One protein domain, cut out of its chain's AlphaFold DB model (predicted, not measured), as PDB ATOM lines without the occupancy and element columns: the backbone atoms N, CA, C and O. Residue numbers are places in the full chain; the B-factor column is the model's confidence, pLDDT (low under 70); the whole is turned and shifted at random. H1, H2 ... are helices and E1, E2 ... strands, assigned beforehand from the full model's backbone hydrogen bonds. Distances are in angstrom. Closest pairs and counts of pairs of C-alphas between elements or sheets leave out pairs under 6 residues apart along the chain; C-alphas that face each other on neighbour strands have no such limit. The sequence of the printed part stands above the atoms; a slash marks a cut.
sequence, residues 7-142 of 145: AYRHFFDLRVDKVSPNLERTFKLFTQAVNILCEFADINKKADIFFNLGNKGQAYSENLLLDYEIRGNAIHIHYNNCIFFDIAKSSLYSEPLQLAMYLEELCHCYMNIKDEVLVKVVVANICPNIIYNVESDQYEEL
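AT A GLANCE: This is residues 7 to 142 of the 145 residues of an uncharacterized protein of Haemophilus haemolyticus (UniProt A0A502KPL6). A twisted sheet of four strands, E1, E2, E6 and E5, has the helix H3 packed over one face, and H1 crosses H3 steeply. Farther from the sheet, H4 packs on H3, and a small hairpin, E7 and E8, packs on both H4 and H3; the hairpin E3 and E4 makes the opposite end of the longest axis. The printed part has 136 residues, with four named helices and eight named strands in the order E1 H1 E2 E3 E4 E5 E6 H2 H3 H4 E7 E8. The larger sheet, in the order E1 E2 E6 E5, is mixed, and the class is mixed, helices and strands. The whole is compact, with a radius of gyration of the C-alphas of 14.5 A and spans of 43 by 33 by 27 A.

HOW THE PARTS SIT: E1, residues 12 to 16, is an edge strand, and E2, residues 47 to 52, is its parallel neighbour at 17 degrees, with N 15 and O 49 at 2.8 A. Between them comes H1, residues 23 to 40; the three form a strand-helix-strand unit, two parallel neighbour strands joined through a helix, with a left-handed crossover. H1 is only just on the sheet, with 5 pairs of C-alphas within 10 A, and only grazes it with residues 23 to 27. E3, residues 56 to 61, and E4, residues 64 to 69, form an antiparallel hairpin at 169 degrees, with N 59 and O 66 at 2.9 A. E1 and E3 are near each other, with 6 pairs of C-alphas within 10 A. E5, residues 76 to 79, and E6, residues 82 to 86, form a hairpin at 166 degrees, with N 84 and O 77 at 2.8 A. E6 is also parallel to E2 at 20 degrees, with N 85 and O 50 at 2.8 A. H2, residues 87 to 90, only grazes the sheet. H3, residues 95 to 111, is on the sheet at a height of 9.9 A, in two layers, a helix on one face of a sheet. It lies over E6 and runs along the strands, at 11 degrees to E6 on the local plane; it is only just not over E5, on which 2 of its C-alphas fall. H1 touches H3 with residues 29 to 37 alone, at a steep tilt of 50 degrees, the same way; their closest C-alphas, of Ala 33 and Leu 103, are 5.6 A apart. H4, residues 116 to 126, touches H3 at a steep tilt of 64 degrees, opposite ways, and its Val 123 and Glu 104 of H3 have the closest C-alphas, 6.0 A apart. E7, residues 130 to 133, and E8, residues 138 to 141, form an antiparallel hairpin, with N 131 and O 140 at 2.8 A. The closest C-alphas of H4 and E7, of Ala 124 and Ile 131, are 5.1 A apart. O i to N i+4 pairs within hydrogen-bond range number 12 of 14 in H1, 12 of 13 in H3 and 6 of 7 in H4; H2 is too short for such a pair.

IN THESE COORDINATES: E1 begins at C-alpha 12, (67.326, 91.554, 143.472). H1, residues 23 to 40, is 26.1 A long from first to last C-alpha. E3, residues 56 to 61, is 17.0 A long, E4, residues 64 to 69, 16.2 A, and E2, residues 47 to 52, 15.6 A. H3, residues 95 to 111, is 22.9 A long, begins at C-alpha 95, (86.763, 99.342, 148.778), and has a kink of 26 degrees near residue 105. H4, residues 116 to 126, is 15.8 A long. E8 ends at C-alpha 141, (92.162, 95.676, 155.805).

THE WHOLE: The two C-alphas farthest apart, of Glu 62 and Glu 135, are 45.4 A apart. The printed part has no cut and no long link. Mean pLDDT of the printed part is 83.4; 28 residues are under 70, among them residues 7 to 11, 59 to 64 and 70 to 75.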
ATOM      1  N   ALA A   7      56.986  86.674 143.003       52.72
ATOM      2  CA  ALA A   7      57.312  86.157 144.333       52.72
ATOM      3  C   ALA A   7      58.119  84.837 144.336       52.72
ATOM      4  O   ALA A   7      58.751  84.524 145.340       52.72
ATOM      5  N   TYR A   8      58.109  84.072 143.240       54.19
ATOM      6  CA  TYR A   8      58.855  82.815 143.094       54.19
ATOM      7  C   TYR A   8      60.106  82.952 142.220       54.19
ATOM      8  O   TYR A   8      60.730  81.948 141.883       54.19
ATOM      9  N   ARG A   9      60.466  84.172 141.803       61.12
ATOM     10  CA  ARG A   9      61.675  84.418 141.013       61.12
ATOM     11  C   ARG A   9      62.818  84.840 141.934       61.12
ATOM     12  O   ARG A   9      62.638  85.651 142.838       61.12
ATOM     13  N   HIS A  10      64.004  84.309 141.673       66.06
ATOM     14  CA  HIS A  10      65.231  84.685 142.364       66.06
ATOM     15  C   HIS A  10      65.822  85.927 141.693       66.06
ATOM     16  O   HIS A  10      66.427  85.831 140.626       66.06
ATOM     17  N   PHE A  11      65.584  87.106 142.264       69.62
ATOM     18  CA  PHE A  11      66.154  88.358 141.768       69.62
ATOM     19  C   PHE A  11      66.319  89.384 142.890       69.62
ATOM     20  O   PHE A  11      65.675  89.293 143.938       69.62
ATOM     21  N   PHE A  12      67.171  90.372 142.634       76.88
ATOM     22  CA  PHE A  12      67.326  91.554 143.472       76.88
ATOM     23  C   PHE A  12      66.451  92.684 142.921       76.88
ATOM     24  O   PHE A  12      66.594  93.069 141.760       76.88
ATOM     25  N   ASP A  13      65.540  93.215 143.734       79.06
ATOM     26  CA  ASP A  13      64.756  94.412 143.404       79.06
ATOM     27  C   ASP A  13      65.536  95.635 143.899       79.06
ATOM     28  O   ASP A  13      65.493  95.980 145.081       79.06
ATOM     29  N   LEU A  14      66.340  96.219 143.003       80.94
ATOM     30  CA  LEU A  14      67.234  97.330 143.328       80.94
ATOM     31  C   LEU A  14      66.489  98.659 143.255       80.94
ATOM     32  O   LEU A  14      65.900  99.012 142.231       80.94
ATOM     33  N   ARG A  15      66.579  99.434 144.328       80.62
ATOM     34  CA  ARG A  15      65.909 100.722 144.475       80.62
ATOM     35  C   ARG A  15      66.914 101.762 144.910       80.62
ATOM     36  O   ARG A  15      67.702 101.532 145.821       80.62
ATOM     37  N   VAL A  16      66.870 102.908 144.250       78.19
ATOM     38  CA  VAL A  16      67.748 104.039 144.537       78.19
ATOM     39  C   VAL A  16      66.873 105.243 144.825       78.19
ATOM     40  O   VAL A  16      65.982 105.558 144.036       78.19
ATOM     41  N   ASP A  17      67.118 105.910 145.948       72.06
ATOM     42  CA  ASP A  17      66.357 107.095 146.351       72.06
ATOM     43  C   ASP A  17      66.624 108.301 145.434       72.06
ATOM     44  O   ASP A  17      65.715 109.065 145.102       72.06
ATOM     45  N   LYS A  18      67.872 108.465 144.987       70.88
ATOM     46  CA  LYS A  18      68.305 109.541 144.102       70.88
ATOM     47  C   LYS A  18      69.516 109.123 143.275       70.88
ATOM     48  O   LYS A  18      70.527 108.651 143.788       70.88
ATOM     49  N   VAL A  19      69.451 109.396 141.975       69.50
ATOM     50  CA  VAL A  19      70.581 109.166 141.067       69.50
ATOM     51  C   VAL A  19      71.727 110.127 141.411       69.50
ATOM     52  O   VAL A  19      71.543 111.346 141.387       69.50
ATOM     53  N   SER A  20      72.907 109.586 141.736       69.19
ATOM     54  CA  SER A  20      74.138 110.343 142.007       69.19
ATOM     55  C   SER A  20      75.301 109.868 141.115       69.19
ATOM     56  O   SER A  20      75.282 108.722 140.658       69.19
ATOM     57  N   PRO A  21      76.331 110.702 140.862       64.56
ATOM     58  CA  PRO A  21      77.447 110.347 139.974       64.56
ATOM     59  C   PRO A  21      78.262 109.123 140.421       64.56
ATOM     60  O   PRO A  21      78.872 108.461 139.593       64.56
ATOM     61  N   ASN A  22      78.255 108.792 141.716       71.31
ATOM     62  CA  ASN A  22      79.076 107.716 142.283       71.31
ATOM     63  C   ASN A  22      78.360 106.351 142.325       71.31
ATOM     64  O   ASN A  22      78.873 105.387 142.904       71.31
ATOM     65  N   LEU A  23      77.179 106.245 141.707       81.75
ATOM     66  CA  LEU A  23      76.417 104.997 141.681       81.75
ATOM     67  C   LEU A  23      77.093 103.899 140.862       81.75
ATOM     68  O   LEU A  23      76.959 102.734 141.217       81.75
ATOM     69  N   GLU A  24      77.863 104.237 139.823       85.50
ATOM     70  CA  GLU A  24      78.585 103.232 139.029       85.50
ATOM     71  C   GLU A  24      79.523 102.397 139.909       85.50
ATOM     72  O   GLU A  24      79.473 101.168 139.887       85.50
ATOM     73  N   ARG A  25      80.324 103.060 140.754       87.38
ATOM     74  CA  ARG A  25      81.215 102.380 141.702       87.38
ATOM     75  C   ARG A  25      80.430 101.548 142.710       87.38
ATOM     76  O   ARG A  25      80.791 100.403 142.953       87.38
ATOM     77  N   THR A  26      79.345 102.107 143.245       88.69
ATOM     78  CA  THR A  26      78.454 101.421 144.196       88.69
ATOM     79  C   THR A  26      77.937 100.111 143.603       88.69
ATOM     80  O   THR A  26      78.105  99.052 144.198       88.69
ATOM     81  N   PHE A  27      77.378 100.154 142.391       89.81
ATOM     82  CA  PHE A  27      76.851  98.967 141.725       89.81
ATOM     83  C   PHE A  27      77.939  97.993 141.288       89.81
ATOM     84  O   PHE A  27      77.707  96.784 141.308       89.81
ATOM     85  N   LYS A  28      79.132  98.481 140.935       92.69
ATOM     86  CA  LYS A  28      80.280  97.620 140.641       92.69
ATOM     87  C   LYS A  28      80.700  96.820 141.876       92.69
ATOM     88  O   LYS A  28      80.825  95.603 141.776       92.69
ATOM     89  N   LEU A  29      80.854  97.479 143.026       93.19
ATOM     90  CA  LEU A  29      81.184  96.825 144.297       93.19
ATOM     91  C   LEU A  29      80.066  95.875 144.746       93.19
ATOM     92  O   LEU A  29      80.339  94.741 145.123       93.19
ATOM     93  N   PHE A  30      78.804  96.288 144.625       93.50
ATOM     94  CA  PHE A  30      77.668  95.424 144.938       93.50
ATOM     95  C   PHE A  30      77.629  94.173 144.043       93.50
ATOM     96  O   PHE A  30      77.450  93.064 144.532       93.50
ATOM     97  N   THR A  31      77.868  94.323 142.736       93.25
ATOM     98  CA  THR A  31      77.946  93.185 141.803       93.25
ATOM     99  C   THR A  31      79.094  92.246 142.171       93.25
ATOM    100  O   THR A  31      78.934  91.030 142.106       93.25
ATOM    101  N   GLN A  32      80.243  92.784 142.590       95.69
ATOM    102  CA  GLN A  32      81.357  91.972 143.081       95.69
ATOM    103  C   GLN A  32      80.977  91.192 144.344       95.69
ATOM    104  O   GLN A  32      81.237  89.996 144.400       95.69
ATOM    105  N   ALA A  33      80.308  91.831 145.308       95.81
ATOM    106  CA  ALA A  33      79.820  91.164 146.515       95.81
ATOM    107  C   ALA A  33      78.829  90.034 146.185       95.81
ATOM    108  O   ALA A  33      78.957  88.931 146.709       95.81
ATOM    109  N   VAL A  34      77.889  90.265 145.262       94.06
ATOM    110  CA  VAL A  34      76.964  89.221 144.786       94.06
ATOM    111  C   VAL A  34      77.718  88.065 144.132       94.06
ATOM    112  O   VAL A  34      77.423  86.912 144.428       94.06
ATOM    113  N   ASN A  35      78.699  88.349 143.271       95.00
ATOM    114  CA  ASN A  35      79.486  87.304 142.617       95.00
ATOM    115  C   ASN A  35      80.251  86.450 143.634       95.00
ATOM    116  O   ASN A  35      80.209  85.231 143.522       95.00
ATOM    117  N   ILE A  36      80.878  87.078 144.636       96.19
ATOM    118  CA  ILE A  36      81.551  86.369 145.731       96.19
ATOM    119  C   ILE A  36      80.546  85.498 146.482       96.19
ATOM    120  O   ILE A  36      80.781  84.308 146.645       96.19
ATOM    121  N   LEU A  37      79.399  86.049 146.897       95.50
ATOM    122  CA  LEU A  37      78.381  85.284 147.622       95.50
ATOM    123  C   LEU A  37      77.931  84.045 146.835       95.50
ATOM    124  O   LEU A  37      77.810  82.972 147.419       95.50
ATOM    125  N   CYS A  38      77.716  84.181 145.525       93.81
ATOM    126  CA  CYS A  38      77.276  83.092 144.651       93.81
ATOM    127  C   CYS A  38      78.276  81.925 144.551       93.81
ATOM    128  O   CYS A  38      77.890  80.845 144.106       93.81
ATOM    129  N   GLU A  39      79.536  82.100 144.960       95.31
ATOM    130  CA  GLU A  39      80.498  80.993 145.074       95.31
ATOM    131  C   GLU A  39      80.235  80.115 146.311       95.31
ATOM    132  O   GLU A  39      80.638  78.951 146.341       95.31
ATOM    133  N   PHE A  40      79.531  80.649 147.317       94.62
ATOM    134  CA  PHE A  40      79.323  80.010 148.622       94.62
ATOM    135  C   PHE A  40      77.847  79.770 148.979       94.62
ATOM    136  O   PHE A  40      77.565  78.966 149.870       94.62
ATOM    137  N   ALA A  41      76.905  80.452 148.322       92.12
ATOM    138  CA  ALA A  41      75.478  80.371 148.621       92.12
ATOM    139  C   ALA A  41      74.594  80.592 147.384       92.12
ATOM    140  O   ALA A  41      74.885  81.414 146.518       92.12
ATOM    141  N   ASP A  42      73.449  79.906 147.352       87.88
ATOM    142  CA  ASP A  42      72.437  80.094 146.314       87.88
ATOM    143  C   ASP A  42      71.551  81.315 146.599       87.88
ATOM    144  O   ASP A  42      70.992  81.475 147.692       87.88
ATOM    145  N   ILE A  43      71.304  82.125 145.568       88.00
ATOM    146  CA  ILE A  43      70.274  83.170 145.603       88.00
ATOM    147  C   ILE A  43      68.903  82.495 145.482       88.00
ATOM    148  O   ILE A  43      68.363  82.323 144.395       88.00
ATOM    149  N   ASN A  44      68.342  82.076 146.615       83.38
ATOM    150  CA  ASN A  44      67.148  81.221 146.679       83.38
ATOM    151  C   ASN A  44      65.839  81.968 147.006       83.38
ATOM    152  O   ASN A  44      64.774  81.357 147.102       83.38
ATOM    153  N   LYS A  45      65.882  83.295 147.131       82.00
ATOM    154  CA  LYS A  45      64.714  84.145 147.400       82.00
ATOM    155  C   LYS A  45      64.895  85.552 146.836       82.00
ATOM    156  O   LYS A  45      66.013  85.980 146.550       82.00
ATOM    157  N   LYS A  46      63.788  86.276 146.687       83.19
ATOM    158  CA  LYS A  46      63.813  87.708 146.377       83.19
ATOM    159  C   LYS A  46      64.349  88.490 147.584       83.19
ATOM    160  O   LYS A  46      63.884  88.250 148.700       83.19
ATOM    161  N   ALA A  47      65.249  89.441 147.340       83.38
ATOM    162  CA  ALA A  47      65.588  90.496 148.293       83.38
ATOM    163  C   ALA A  47      65.319  91.877 147.680       83.38
ATOM    164  O   ALA A  47      65.616  92.118 146.507       83.38
ATOM    165  N   ASP A  48      64.747  92.769 148.484       82.38
ATOM    166  CA  ASP A  48      64.558  94.178 148.151       82.38
ATOM    167  C   ASP A  48      65.775  94.956 148.660       82.38
ATOM    168  O   ASP A  48      66.069  94.935 149.856       82.38
ATOM    169  N   ILE A  49      66.505  95.624 147.768       85.38
ATOM    170  CA  ILE A  49      67.749  96.317 148.119       85.38
ATOM    171  C   ILE A  49      67.585  97.806 147.876       85.38
ATOM    172  O   ILE A  49      67.342  98.249 146.755       85.38
ATOM    173  N   PHE A  50      67.754  98.581 148.938       83.75
ATOM    174  CA  PHE A  50      67.582 100.022 148.957       83.75
ATOM    175  C   PHE A  50      68.944 100.693 149.118       83.75
ATOM    176  O   PHE A  50      69.560 100.613 150.178       83.75
ATOM    177  N   PHE A  51      69.405 101.379 148.077       83.56
ATOM    178  CA  PHE A  51      70.576 102.249 148.126       83.56
ATOM    179  C   PHE A  51      70.109 103.671 148.422       83.56
ATOM    180  O   PHE A  51      69.510 104.322 147.563       83.56
ATOM    181  N   ASN A  52      70.372 104.135 149.642       76.50
ATOM    182  CA  ASN A  52      69.891 105.416 150.144       76.50
ATOM    183  C   ASN A  52      71.054 106.368 150.405       76.50
ATOM    184  O   ASN A  52      72.090 105.969 150.932       76.50
ATOM    185  N   LEU A  53      70.865 107.651 150.109       62.09
ATOM    186  CA  LEU A  53      71.801 108.728 150.443       62.09
ATOM    187  C   LEU A  53      71.605 109.276 151.867       62.09
ATOM    188  O   LEU A  53      72.195 110.301 152.215       62.09
ATOM    189  N   GLY A  54      70.761 108.649 152.688       62.66
ATOM    190  CA  GLY A  54      70.513 109.107 154.048       62.66
ATOM    191  C   GLY A  54      69.731 108.128 154.915       62.66
ATOM    192  O   GLY A  54      69.407 107.011 154.526       62.66
ATOM    193  N   ASN A  55      69.404 108.588 156.121       63.47
ATOM    194  CA  ASN A  55      68.778 107.793 157.177       63.47
ATOM    195  C   ASN A  55      67.242 107.771 157.120       63.47
ATOM    196  O   ASN A  55      66.600 107.359 158.079       63.47
ATOM    197  N   LYS A  56      66.634 108.259 156.042       70.94
ATOM    198  CA  LYS A  56      65.185 108.247 155.843       70.94
ATOM    199  C   LYS A  56      64.877 108.091 154.366       70.94
ATOM    200  O   LYS A  56      65.596 108.640 153.533       70.94
ATOM    201  N   GLY A  57      63.788 107.409 154.052       69.00
ATOM    202  CA  GLY A  57      63.377 107.213 152.672       69.00
ATOM    203  C   GLY A  57      61.997 106.592 152.552       69.00
ATOM    204  O   GLY A  57      61.315 106.340 153.546       69.00
ATOM    205  N   GLN A  58      61.599 106.369 151.304       71.06
ATOM    206  CA  GLN A  58      60.338 105.731 150.958       71.06
ATOM    207  C   GLN A  58      60.612 104.473 150.144       71.06
ATOM    208  O   GLN A  58      61.238 104.524 149.085       71.06
ATOM    209  N   ALA A  59      60.123 103.343 150.637       65.44
ATOM    210  CA  ALA A  59      60.044 102.099 149.893       65.44
ATOM    211  C   ALA A  59      58.618 101.951 149.352       65.44
ATOM    212  O   ALA A  59      57.672 101.896 150.132       65.44
ATOM    213  N   TYR A  60      58.443 101.896 148.027       64.62
ATOM    214  CA  TYR A  60      57.111 101.811 147.417       64.62
ATOM    215  C   TYR A  60      56.981 100.676 146.396       64.62
ATOM    216  O   TYR A  60      57.833 100.492 145.537       64.62
ATOM    217  N   SER A  61      55.913  99.895 146.459       59.38
ATOM    218  CA  SER A  61      55.494  98.959 145.412       59.38
ATOM    219  C   SER A  61      54.064  99.290 144.989       59.38
ATOM    220  O   SER A  61      53.438 100.172 145.573       59.38
ATOM    221  N   GLU A  62      53.514  98.564 144.014       58.97
ATOM    222  CA  GLU A  62      52.100  98.716 143.634       58.97
ATOM    223  C   GLU A  62      51.134  98.548 144.823       58.97
ATOM    224  O   GLU A  62      50.037  99.096 144.799       58.97
ATOM    225  N   ASN A  63      51.542  97.824 145.872       60.31
ATOM    226  CA  ASN A  63      50.681  97.458 147.000       60.31
ATOM    227  C   ASN A  63      51.182  97.956 148.366       60.31
ATOM    228  O   ASN A  63      50.554  97.666 149.384       60.31
ATOM    229  N   LEU A  64      52.319  98.652 148.427       48.59
ATOM    230  CA  LEU A  64      52.946  99.048 149.688       48.59
ATOM    231  C   LEU A  64      53.584 100.424 149.546       48.59
ATOM    232  O   LEU A  64      54.402 100.622 148.659       48.59
ATOM    233  N   LEU A  65      53.271 101.341 150.457       72.25
ATOM    234  CA  LEU A  65      54.068 102.538 150.704       72.25
ATOM    235  C   LEU A  65      54.608 102.427 152.128       72.25
ATOM    236  O   LEU A  65      53.828 102.311 153.072       72.25
ATOM    237  N   LEU A  66      55.928 102.425 152.272       68.88
ATOM    238  CA  LEU A  66      56.604 102.340 153.557       68.88
ATOM    239  C   LEU A  66      57.561 103.520 153.701       68.88
ATOM    240  O   LEU A  66      58.593 103.595 153.035       68.88
ATOM    241  N   ASP A  67      57.196 104.436 154.590       76.25
ATOM    242  CA  ASP A  67      58.092 105.461 155.105       76.25
ATOM    243  C   ASP A  67      58.964 104.837 156.194       76.25
ATOM    244  O   ASP A  67      58.448 104.228 157.137       76.25
ATOM    245  N   TYR A  68      60.281 104.984 156.083       72.50
ATOM    246  CA  TYR A  68      61.201 104.511 157.113       72.50
ATOM    247  C   TYR A  68      62.179 105.599 157.546       72.50
ATOM    248  O   TYR A  68      62.572 106.481 156.780       72.50
ATOM    249  N   GLU A  69      62.588 105.493 158.808       74.31
ATOM    250  CA  GLU A  69      63.640 106.284 159.432       74.31
ATOM    251  C   GLU A  69      64.594 105.324 160.149       74.31
ATOM    252  O   GLU A  69      64.221 104.627 161.093       74.31
ATOM    253  N   ILE A  70      65.842 105.302 159.701       67.25
ATOM    254  CA  ILE A  70      66.945 104.605 160.342       67.25
ATOM    255  C   ILE A  70      67.425 105.469 161.516       67.25
ATOM    256  O   ILE A  70      68.070 106.506 161.337       67.25
ATOM    257  N   ARG A  71      67.093 105.046 162.741       65.19
ATOM    258  CA  ARG A  71      67.543 105.707 163.974       65.19
ATOM    259  C   ARG A  71      68.869 105.107 164.436       65.19
ATOM    260  O   ARG A  71      68.898 103.974 164.900       65.19
ATOM    261  N   GLY A  72      69.951 105.880 164.330       60.75
ATOM    262  CA  GLY A  72      71.301 105.488 164.757       60.75
ATOM    263  C   GLY A  72      72.379 105.762 163.701       60.75
ATOM    264  O   GLY A  72      72.082 106.149 162.571       60.75
ATOM    265  N   ASN A  73      73.647 105.553 164.067       62.25
ATOM    266  CA  ASN A  73      74.793 105.633 163.152       62.25
ATOM    267  C   ASN A  73      75.091 104.259 162.525       62.25
ATOM    268  O   ASN A  73      76.173 103.717 162.707       62.25
ATOM    269  N   ALA A  74      74.127 103.696 161.796       64.00
ATOM    270  CA  ALA A  74      74.337 102.481 161.006       64.00
ATOM    271  C   ALA A  74      74.723 102.833 159.558       64.00
ATOM    272  O   ALA A  74      74.309 103.884 159.052       64.00
ATOM    273  N   ILE A  75      75.526 101.975 158.920       67.62
ATOM    274  CA  ILE A  75      75.908 102.072 157.496       67.62
ATOM    275  C   ILE A  75      75.023 101.142 156.644       67.62
ATOM    276  O   ILE A  75      74.775 101.416 155.471       67.62
ATOM    277  N   HIS A  76      74.474 100.090 157.250       70.19
ATOM    278  CA  HIS A  76      73.492  99.203 156.643       70.19
ATOM    279  C   HIS A  76      72.500  98.668 157.679       70.19
ATOM    280  O   HIS A  76      72.777  98.715 158.879       70.19
ATOM    281  N   ILE A  77      71.336  98.207 157.214       69.56
ATOM    282  CA  ILE A  77      70.332  97.499 158.019       69.56
ATOM    283  C   ILE A  77      69.691  96.395 157.184       69.56
ATOM    284  O   ILE A  77      69.222  96.650 156.072       69.56
ATOM    285  N   HIS A  78      69.524  95.228 157.798       66.00
ATOM    286  CA  HIS A  78      68.745  94.121 157.270       66.00
ATOM    287  C   HIS A  78      67.464  93.927 158.090       66.00
ATOM    288  O   HIS A  78      67.477  93.827 159.320       66.00
ATOM    289  N   TYR A  79      66.324  93.849 157.397       69.00
ATOM    290  CA  TYR A  79      65.025  93.532 157.988       69.00
ATOM    291  C   TYR A  79      64.222  92.613 157.059       69.00
ATOM    292  O   TYR A  79      63.771  93.020 155.988       69.00
ATOM    293  N   ASN A  80      63.994  91.368 157.487       75.62
ATOM    294  CA  ASN A  80      63.358  90.297 156.706       75.62
ATOM    295  C   ASN A  80      64.096  89.943 155.403       75.62
ATOM    296  O   ASN A  80      65.012  89.136 155.426       75.62
ATOM    297  N   ASN A  81      63.648  90.478 154.267       77.38
ATOM    298  CA  ASN A  81      64.304  90.329 152.963       77.38
ATOM    299  C   ASN A  81      64.655  91.707 152.376       77.38
ATOM    300  O   ASN A  81      64.941  91.815 151.187       77.38
ATOM    301  N   CYS A  82      64.581  92.757 153.195       78.38
ATOM    302  CA  CYS A  82      64.933  94.113 152.822       78.38
ATOM    303  C   CYS A  82      66.329  94.427 153.352       78.38
ATOM    304  O   CYS A  82      66.590  94.234 154.541       78.38
ATOM    305  N   ILE A  83      67.193  94.940 152.484       85.56
ATOM    306  CA  ILE A  83      68.534  95.402 152.833       85.56
ATOM    307  C   ILE A  83      68.626  96.884 152.490       85.56
ATOM    308  O   ILE A  83      68.303  97.290 151.374       85.56
ATOM    309  N   PHE A  84      69.062  97.695 153.445       83.69
ATOM    310  CA  PHE A  84      69.196  99.138 153.301       83.69
ATOM    311  C   PHE A  84      70.669  99.512 153.421       83.69
ATOM    312  O   PHE A  84      71.269  99.266 154.460       83.69
ATOM    313  N   PHE A  85      71.236 100.143 152.394       85.69
ATOM    314  CA  PHE A  85      72.613 100.637 152.381       85.69
ATOM    315  C   PHE A  85      72.630 102.168 152.401       85.69
ATOM    316  O   PHE A  85      72.030 102.803 151.532       85.69
ATOM    317  N   ASP A  86      73.341 102.765 153.362       84.50
ATOM    318  CA  ASP A  86      73.653 104.199 153.383       84.50
ATOM    319  C   ASP A  86      74.904 104.445 152.530       84.50
ATOM    320  O   ASP A  86      76.043 104.338 152.996       84.50
ATOM    321  N   ILE A  87      74.691 104.751 151.248       85.00
ATOM    322  CA  ILE A  87      75.787 104.893 150.281       85.00
ATOM    323  C   ILE A  87      76.632 106.142 150.539       85.00
ATOM    324  O   ILE A  87      77.797 106.200 150.149       85.00
ATOM    325  N   ALA A  88      76.064 107.152 151.209       82.69
ATOM    326  CA  ALA A  88      76.802 108.353 151.577       82.69
ATOM    327  C   ALA A  88      77.846 108.019 152.648       82.69
ATOM    328  O   ALA A  88      79.011 108.387 152.499       82.69
ATOM    329  N   LYS A  89      77.457 107.262 153.680       83.75
ATOM    330  CA  LYS A  89      78.390 106.800 154.714       83.75
ATOM    331  C   LYS A  89      79.351 105.734 154.210       83.75
ATOM    332  O   LYS A  89      80.538 105.838 154.499       83.75
ATOM    333  N   SER A  90      78.880 104.740 153.454       86.25
ATOM    334  CA  SER A  90      79.745 103.651 152.978       86.25
ATOM    335  C   SER A  90      80.876 104.172 152.088       86.25
ATOM    336  O   SER A  90      82.007 103.705 152.189       86.25
ATOM    337  N   SER A  91      80.612 105.224 151.302       86.75
ATOM    338  CA  SER A  91      81.615 105.863 150.442       86.75
ATOM    339  C   SER A  91      82.797 106.501 151.186       86.75
ATOM    340  O   SER A  91      83.804 106.816 150.552       86.75
ATOM    341  N   LEU A  92      82.693 106.683 152.509       89.31
ATOM    342  CA  LEU A  92      83.773 107.196 153.359       89.31
ATOM    343  C   LEU A  92      84.822 106.128 153.703       89.31
ATOM    344  O   LEU A  92      85.882 106.467 154.224       89.31
ATOM    345  N   TYR A  93      84.531 104.858 153.420       91.06
ATOM    346  CA  TYR A  93      85.402 103.721 153.698       91.06
ATOM    347  C   TYR A  93      86.102 103.232 152.426       91.06
ATOM    348  O   TYR A  93      85.713 103.559 151.300       91.06
ATOM    349  N   SER A  94      87.155 102.440 152.598       93.00
ATOM    350  CA  SER A  94      87.883 101.808 151.498       93.00
ATOM    351  C   SER A  94      87.032 100.767 150.758       93.00
ATOM    352  O   SER A  94      85.971 100.347 151.221       93.00
ATOM    353  N   GLU A  95      87.487 100.344 149.575       93.38
ATOM    354  CA  GLU A  95      86.763  99.342 148.778       93.38
ATOM    355  C   GLU A  95      86.613  97.989 149.480       93.38
ATOM    356  O   GLU A  95      85.494  97.476 149.458       93.38
ATOM    357  N   PRO A  96      87.649  97.422 150.135       94.62
ATOM    358  CA  PRO A  96      87.498  96.153 150.846       94.62
ATOM    359  C   PRO A  96      86.447  96.239 151.957       94.62
ATOM    360  O   PRO A  96      85.610  95.349 152.084       94.62
ATOM    361  N   LEU A  97      86.419  97.348 152.702       94.38
ATOM    362  CA  LEU A  97      85.432  97.565 153.761       94.38
ATOM    363  C   LEU A  97      84.014  97.756 153.209       94.38
ATOM    364  O   LEU A  97      83.056  97.236 153.777       94.38
ATOM    365  N   GLN A  98      83.860  98.453 152.079       94.12
ATOM    366  CA  GLN A  98      82.565  98.544 151.397       94.12
ATOM    367  C   GLN A  98      82.093  97.178 150.884       94.12
ATOM    368  O   GLN A  98      80.906  96.873 150.967       94.12
ATOM    369  N   LEU A  99      83.003  96.344 150.372       95.00
ATOM    370  CA  LEU A  99      82.684  94.990 149.922       95.00
ATOM    371  C   LEU A  99      82.220  94.108 151.089       95.00
ATOM    372  O   LEU A  99      81.177  93.465 150.981       95.00
ATOM    373  N   ALA A 100      82.954  94.143 152.207       95.44
ATOM    374  CA  ALA A 100      82.616  93.448 153.450       95.44
ATOM    375  C   ALA A 100      81.206  93.817 153.923       95.44
ATOM    376  O   ALA A 100      80.378  92.952 154.183       95.44
ATOM    377  N   MET A 101      80.916  95.118 153.930       93.75
ATOM    378  CA  MET A 101      79.627  95.677 154.314       93.75
ATOM    379  C   MET A 101      78.468  95.157 153.445       93.75
ATOM    380  O   MET A 101      77.402  94.846 153.970       93.75
ATOM    381  N   TYR A 102      78.642  95.065 152.121       94.88
ATOM    382  CA  TYR A 102      77.611  94.484 151.250       94.88
ATOM    383  C   TYR A 102      77.446  92.979 151.495       94.88
ATOM    384  O   TYR A 102      76.320  92.482 151.506       94.88
ATOM    385  N   LEU A 103      78.557  92.259 151.677       95.81
ATOM    386  CA  LEU A 103      78.559  90.818 151.920       95.81
ATOM    387  C   LEU A 103      77.890  90.446 153.241       95.81
ATOM    388  O   LEU A 103      77.156  89.470 153.263       95.81
ATOM    389  N   GLU A 104      78.086  91.219 154.306       95.50
ATOM    390  CA  GLU A 104      77.485  90.966 155.621       95.50
ATOM    391  C   GLU A 104      75.962  90.861 155.544       95.50
ATOM    392  O   GLU A 104      75.377  89.832 155.896       95.50
ATOM    393  N   GLU A 105      75.322  91.853 154.934       93.50
ATOM    394  CA  GLU A 105      73.868  91.872 154.784       93.50
ATOM    395  C   GLU A 105      73.357  90.793 153.824       93.50
ATOM    396  O   GLU A 105      72.282  90.212 154.016       93.50
ATOM    397  N   LEU A 106      74.132  90.494 152.780       93.81
ATOM    398  CA  LEU A 106      73.833  89.402 151.861       93.81
ATOM    399  C   LEU A 106      73.944  88.038 152.562       93.81
ATOM    400  O   LEU A 106      73.077  87.187 152.362       93.81
ATOM    401  N   CYS A 107      74.940  87.832 153.423       94.56
ATOM    402  CA  CYS A 107      75.105  86.626 154.230       94.56
ATOM    403  C   CYS A 107      73.966  86.476 155.245       94.56
ATOM    404  O   CYS A 107      73.372  85.399 155.339       94.56
ATOM    405  N   HIS A 108      73.585  87.549 155.943       92.06
ATOM    406  CA  HIS A 108      72.389  87.551 156.789       92.06
ATOM    407  C   HIS A 108      71.148  87.105 156.013       92.06
ATOM    408  O   HIS A 108      70.423  86.199 156.439       92.06
ATOM    409  N   CYS A 109      70.935  87.702 154.840       90.00
ATOM    410  CA  CYS A 109      69.765  87.436 154.023       90.00
ATOM    411  C   CYS A 109      69.764  85.999 153.474       90.00
ATOM    412  O   CYS A 109      68.791  85.270 153.678       90.00
ATOM    413  N   TYR A 110      70.827  85.564 152.799       91.38
ATOM    414  CA  TYR A 110      70.835  84.335 151.995       91.38
ATOM    415  C   TYR A 110      71.387  83.102 152.714       91.38
ATOM    416  O   TYR A 110      70.991  81.986 152.380       91.38
ATOM    417  N   MET A 111      72.227  83.280 153.736       92.12
ATOM    418  CA  MET A 111      72.757  82.173 154.544       92.12
ATOM    419  C   MET A 111      71.983  81.973 155.855       92.12
ATOM    420  O   MET A 111      72.263  81.031 156.594       92.12
ATOM    421  N   ASN A 112      70.984  82.824 156.139       89.25
ATOM    422  CA  ASN A 112      70.149  82.774 157.346       89.25
ATOM    423  C   ASN A 112      70.975  82.826 158.650       89.25
ATOM    424  O   ASN A 112      70.643  82.188 159.653       89.25
ATOM    425  N   ILE A 113      72.061  83.598 158.627       93.00
ATOM    426  CA  ILE A 113      72.888  83.870 159.800       93.00
ATOM    427  C   ILE A 113      72.222  85.007 160.575       93.00
ATOM    428  O   ILE A 113      71.906  86.040 160.002       93.00
ATOM    429  N   LYS A 114      71.966  84.819 161.872       90.31
ATOM    430  CA  LYS A 114      71.380  85.853 162.753       90.31
ATOM    431  C   LYS A 114      72.363  86.399 163.782       90.31
ATOM    432  O   LYS A 114      72.026  87.311 164.522       90.31
ATOM    433  N   ASP A 115      73.515  85.754 163.893       93.12
ATOM    434  CA  ASP A 115      74.542  86.095 164.860       93.12
ATOM    435  C   ASP A 115      75.538  87.055 164.201       93.12
ATOM    436  O   ASP A 115      76.159  86.714 163.192       93.12
ATOM    437  N   GLU A 116      75.641  88.256 164.768       90.81
ATOM    438  CA  GLU A 116      76.467  89.368 164.280       90.81
ATOM    439  C   GLU A 116      77.971  89.070 164.332       90.81
ATOM    440  O   GLU A 116      78.753  89.671 163.606       90.81
ATOM    441  N   VAL A 117      78.414  88.145 165.183       94.81
ATOM    442  CA  VAL A 117      79.825  87.743 165.234       94.81
ATOM    443  C   VAL A 117      80.083  86.681 164.172       94.81
ATOM    444  O   VAL A 117      81.068  86.753 163.438       94.81
ATOM    445  N   LEU A 118      79.185  85.701 164.051       95.94
ATOM    446  CA  LEU A 118      79.291  84.630 163.065       95.94
ATOM    447  C   LEU A 118      79.267  85.172 161.636       95.94
ATOM    448  O   LEU A 118      80.054  84.710 160.811       95.94
ATOM    449  N   VAL A 119      78.393  86.136 161.334       96.06
ATOM    450  CA  VAL A 119      78.332  86.731 159.993       96.06
ATOM    451  C   VAL A 119      79.667  87.386 159.634       96.06
ATOM    452  O   VAL A 119      80.184  87.121 158.554       96.06
ATOM    453  N   LYS A 120      80.294  88.120 160.562       96.69
ATOM    454  CA  LYS A 120      81.577  88.794 160.335       96.69
ATOM    455  C   LYS A 120      82.721  87.811 160.154       96.69
ATOM    456  O   LYS A 120      83.566  87.996 159.279       96.69
ATOM    457  N   VAL A 121      82.712  86.714 160.915       96.69
ATOM    458  CA  VAL A 121      83.643  85.596 160.702       96.69
ATOM    459  C   VAL A 121      83.465  85.012 159.300       96.69
ATOM    460  O   VAL A 121      84.456  84.812 158.602       96.69
ATOM    461  N   VAL A 122      82.231  84.754 158.860       97.00
ATOM    462  CA  VAL A 122      81.961  84.223 157.513       97.00
ATOM    463  C   VAL A 122      82.427  85.202 156.436       97.00
ATOM    464  O   VAL A 122      83.167  84.802 155.540       97.00
ATOM    465  N   VAL A 123      82.067  86.480 156.555       97.25
ATOM    466  CA  VAL A 123      82.446  87.541 155.614       97.25
ATOM    467  C   VAL A 123      83.964  87.652 155.500       97.25
ATOM    468  O   VAL A 123      84.480  87.646 154.388       97.25
ATOM    469  N   ALA A 124      84.700  87.644 156.614       96.50
ATOM    470  CA  ALA A 124      86.164  87.684 156.601       96.50
ATOM    471  C   ALA A 124      86.828  86.447 155.965       96.50
ATOM    472  O   ALA A 124      87.990  86.515 155.581       96.50
ATOM    473  N   ASN A 125      86.116  85.322 155.841       95.75
ATOM    474  CA  ASN A 125      86.629  84.126 155.164       95.75
ATOM    475  C   ASN A 125      86.343  84.111 153.654       95.75
ATOM    476  O   ASN A 125      87.044  83.414 152.923       95.75
ATOM    477  N   ILE A 126      85.326  84.840 153.183       95.62
ATOM    478  CA  ILE A 126      84.924  84.846 151.763       95.62
ATOM    479  C   ILE A 126      85.299  86.144 151.040       95.62
ATOM    480  O   ILE A 126      85.464  86.152 149.822       95.62
ATOM    481  N   CYS A 127      85.426  87.250 151.771       95.44
ATOM    482  CA  CYS A 127      85.770  88.549 151.221       95.44
ATOM    483  C   CYS A 127      87.296  88.695 151.131       95.44
ATOM    484  O   CYS A 127      87.987  88.530 152.139       95.44
ATOM    485  N   PRO A 128      87.851  89.049 149.961       91.31
ATOM    486  CA  PRO A 128      89.279  89.295 149.840       91.31
ATOM    487  C   PRO A 128      89.701  90.538 150.634       91.31
ATOM    488  O   PRO A 128      88.940  91.496 150.775       91.31
ATOM    489  N   ASN A 129      90.963  90.547 151.066       93.50
ATOM    490  CA  ASN A 129      91.666  91.712 151.617       93.50
ATOM    491  C   ASN A 129      91.081  92.304 152.911       93.50
ATOM    492  O   ASN A 129      91.389  93.447 153.247       93.50
ATOM    493  N   ILE A 130      90.290  91.533 153.655       94.88
ATOM    494  CA  ILE A 130      89.807  91.917 154.982       94.88
ATOM    495  C   ILE A 130      90.093  90.817 156.005       94.88
ATOM    496  O   ILE A 130      90.165  89.637 155.666       94.88
ATOM    497  N   ILE A 131      90.208  91.205 157.268       95.88
ATOM    498  CA  ILE A 131      90.157  90.318 158.431       95.88
ATOM    499  C   ILE A 131      89.100  90.827 159.401       95.88
ATOM    500  O   ILE A 131      88.753  92.005 159.386       95.88
ATOM    501  N   TYR A 132      88.602  89.943 160.260       96.19
ATOM    502  CA  TYR A 132      87.706  90.313 161.349       96.19
ATOM    503  C   TYR A 132      88.436  90.211 162.689       96.19
ATOM    504  O   TYR A 132      88.915  89.139 163.069       96.19
ATOM    505  N   ASN A 133      88.514  91.334 163.400       94.75
ATOM    506  CA  ASN A 133      89.059  91.415 164.743       94.75
ATOM    507  C   ASN A 133      87.930  91.254 165.769       94.75
ATOM    508  O   ASN A 133      87.114  92.151 165.981       94.75
ATOM    509  N   VAL A 134      87.902  90.091 166.418       91.38
ATOM    510  CA  VAL A 134      86.860  89.719 167.389       91.38
ATOM    511  C   VAL A 134      86.916  90.577 168.659       91.38
ATOM    512  O   VAL A 134      85.894  90.763 169.311       91.38
ATOM    513  N   GLU A 135      88.087  91.102 169.032       90.81
ATOM    514  CA  GLU A 135      88.238  91.905 170.253       90.81
ATOM    515  C   GLU A 135      87.672  93.318 170.085       90.81
ATOM    516  O   GLU A 135      87.064  93.853 171.013       90.81
ATOM    517  N   SER A 136      87.868  93.920 168.909       92.44
ATOM    518  CA  SER A 136      87.365  95.260 168.582       92.44
ATOM    519  C   SER A 136      85.993  95.254 167.903       92.44
ATOM    520  O   SER A 136      85.397  96.324 167.773       92.44
ATOM    521  N   ASP A 137      85.492  94.078 167.507       91.94
ATOM    522  CA  ASP A 137      84.276  93.879 166.708       91.94
ATOM    523  C   ASP A 137      84.297  94.690 165.397       91.94
ATOM    524  O   ASP A 137      83.356  95.409 165.055       91.94
ATOM    525  N   GLN A 138      85.424  94.633 164.677       92.31
ATOM    526  CA  GLN A 138      85.657  95.429 163.467       92.31
ATOM    527  C   GLN A 138      86.328  94.622 162.357       92.31
ATOM    528  O   GLN A 138      87.126  93.719 162.612       92.31
ATOM    529  N   TYR A 139      86.031  94.993 161.110       95.12
ATOM    530  CA  TYR A 139      86.860  94.591 159.981       95.12
ATOM    531  C   TYR A 139      88.089  95.481 159.873       95.12
ATOM    532  O   TYR A 139      88.005  96.701 160.025       95.12
ATOM    533  N   GLU A 140      89.208  94.866 159.524       94.62
ATOM    534  CA  GLU A 140      90.464  95.542 159.226       94.62
ATOM    535  C   GLU A 140      90.937  95.109 157.836       94.62
ATOM    536  O   GLU A 140      90.704  93.978 157.407       94.62
ATOM    537  N   GLU A 141      91.582  96.012 157.104       93.75
ATOM    538  CA  GLU A 141      92.162  95.676 155.805       93.75
ATOM    539  C   GLU A 141      93.437  94.852 155.992       93.75
ATOM    540  O   GLU A 141      94.269  95.154 156.852       93.75
ATOM    541  N   LEU A 142      93.625  93.837 155.147       87.94
ATOM    542  CA  LEU A 142      94.905  93.144 155.056       87.94
ATOM    543  C   LEU A 142      95.939  94.104 154.463       87.94
ATOM    544  O   LEU A 142      95.957  94.351 153.258       87.94
TER     545      LEU A 142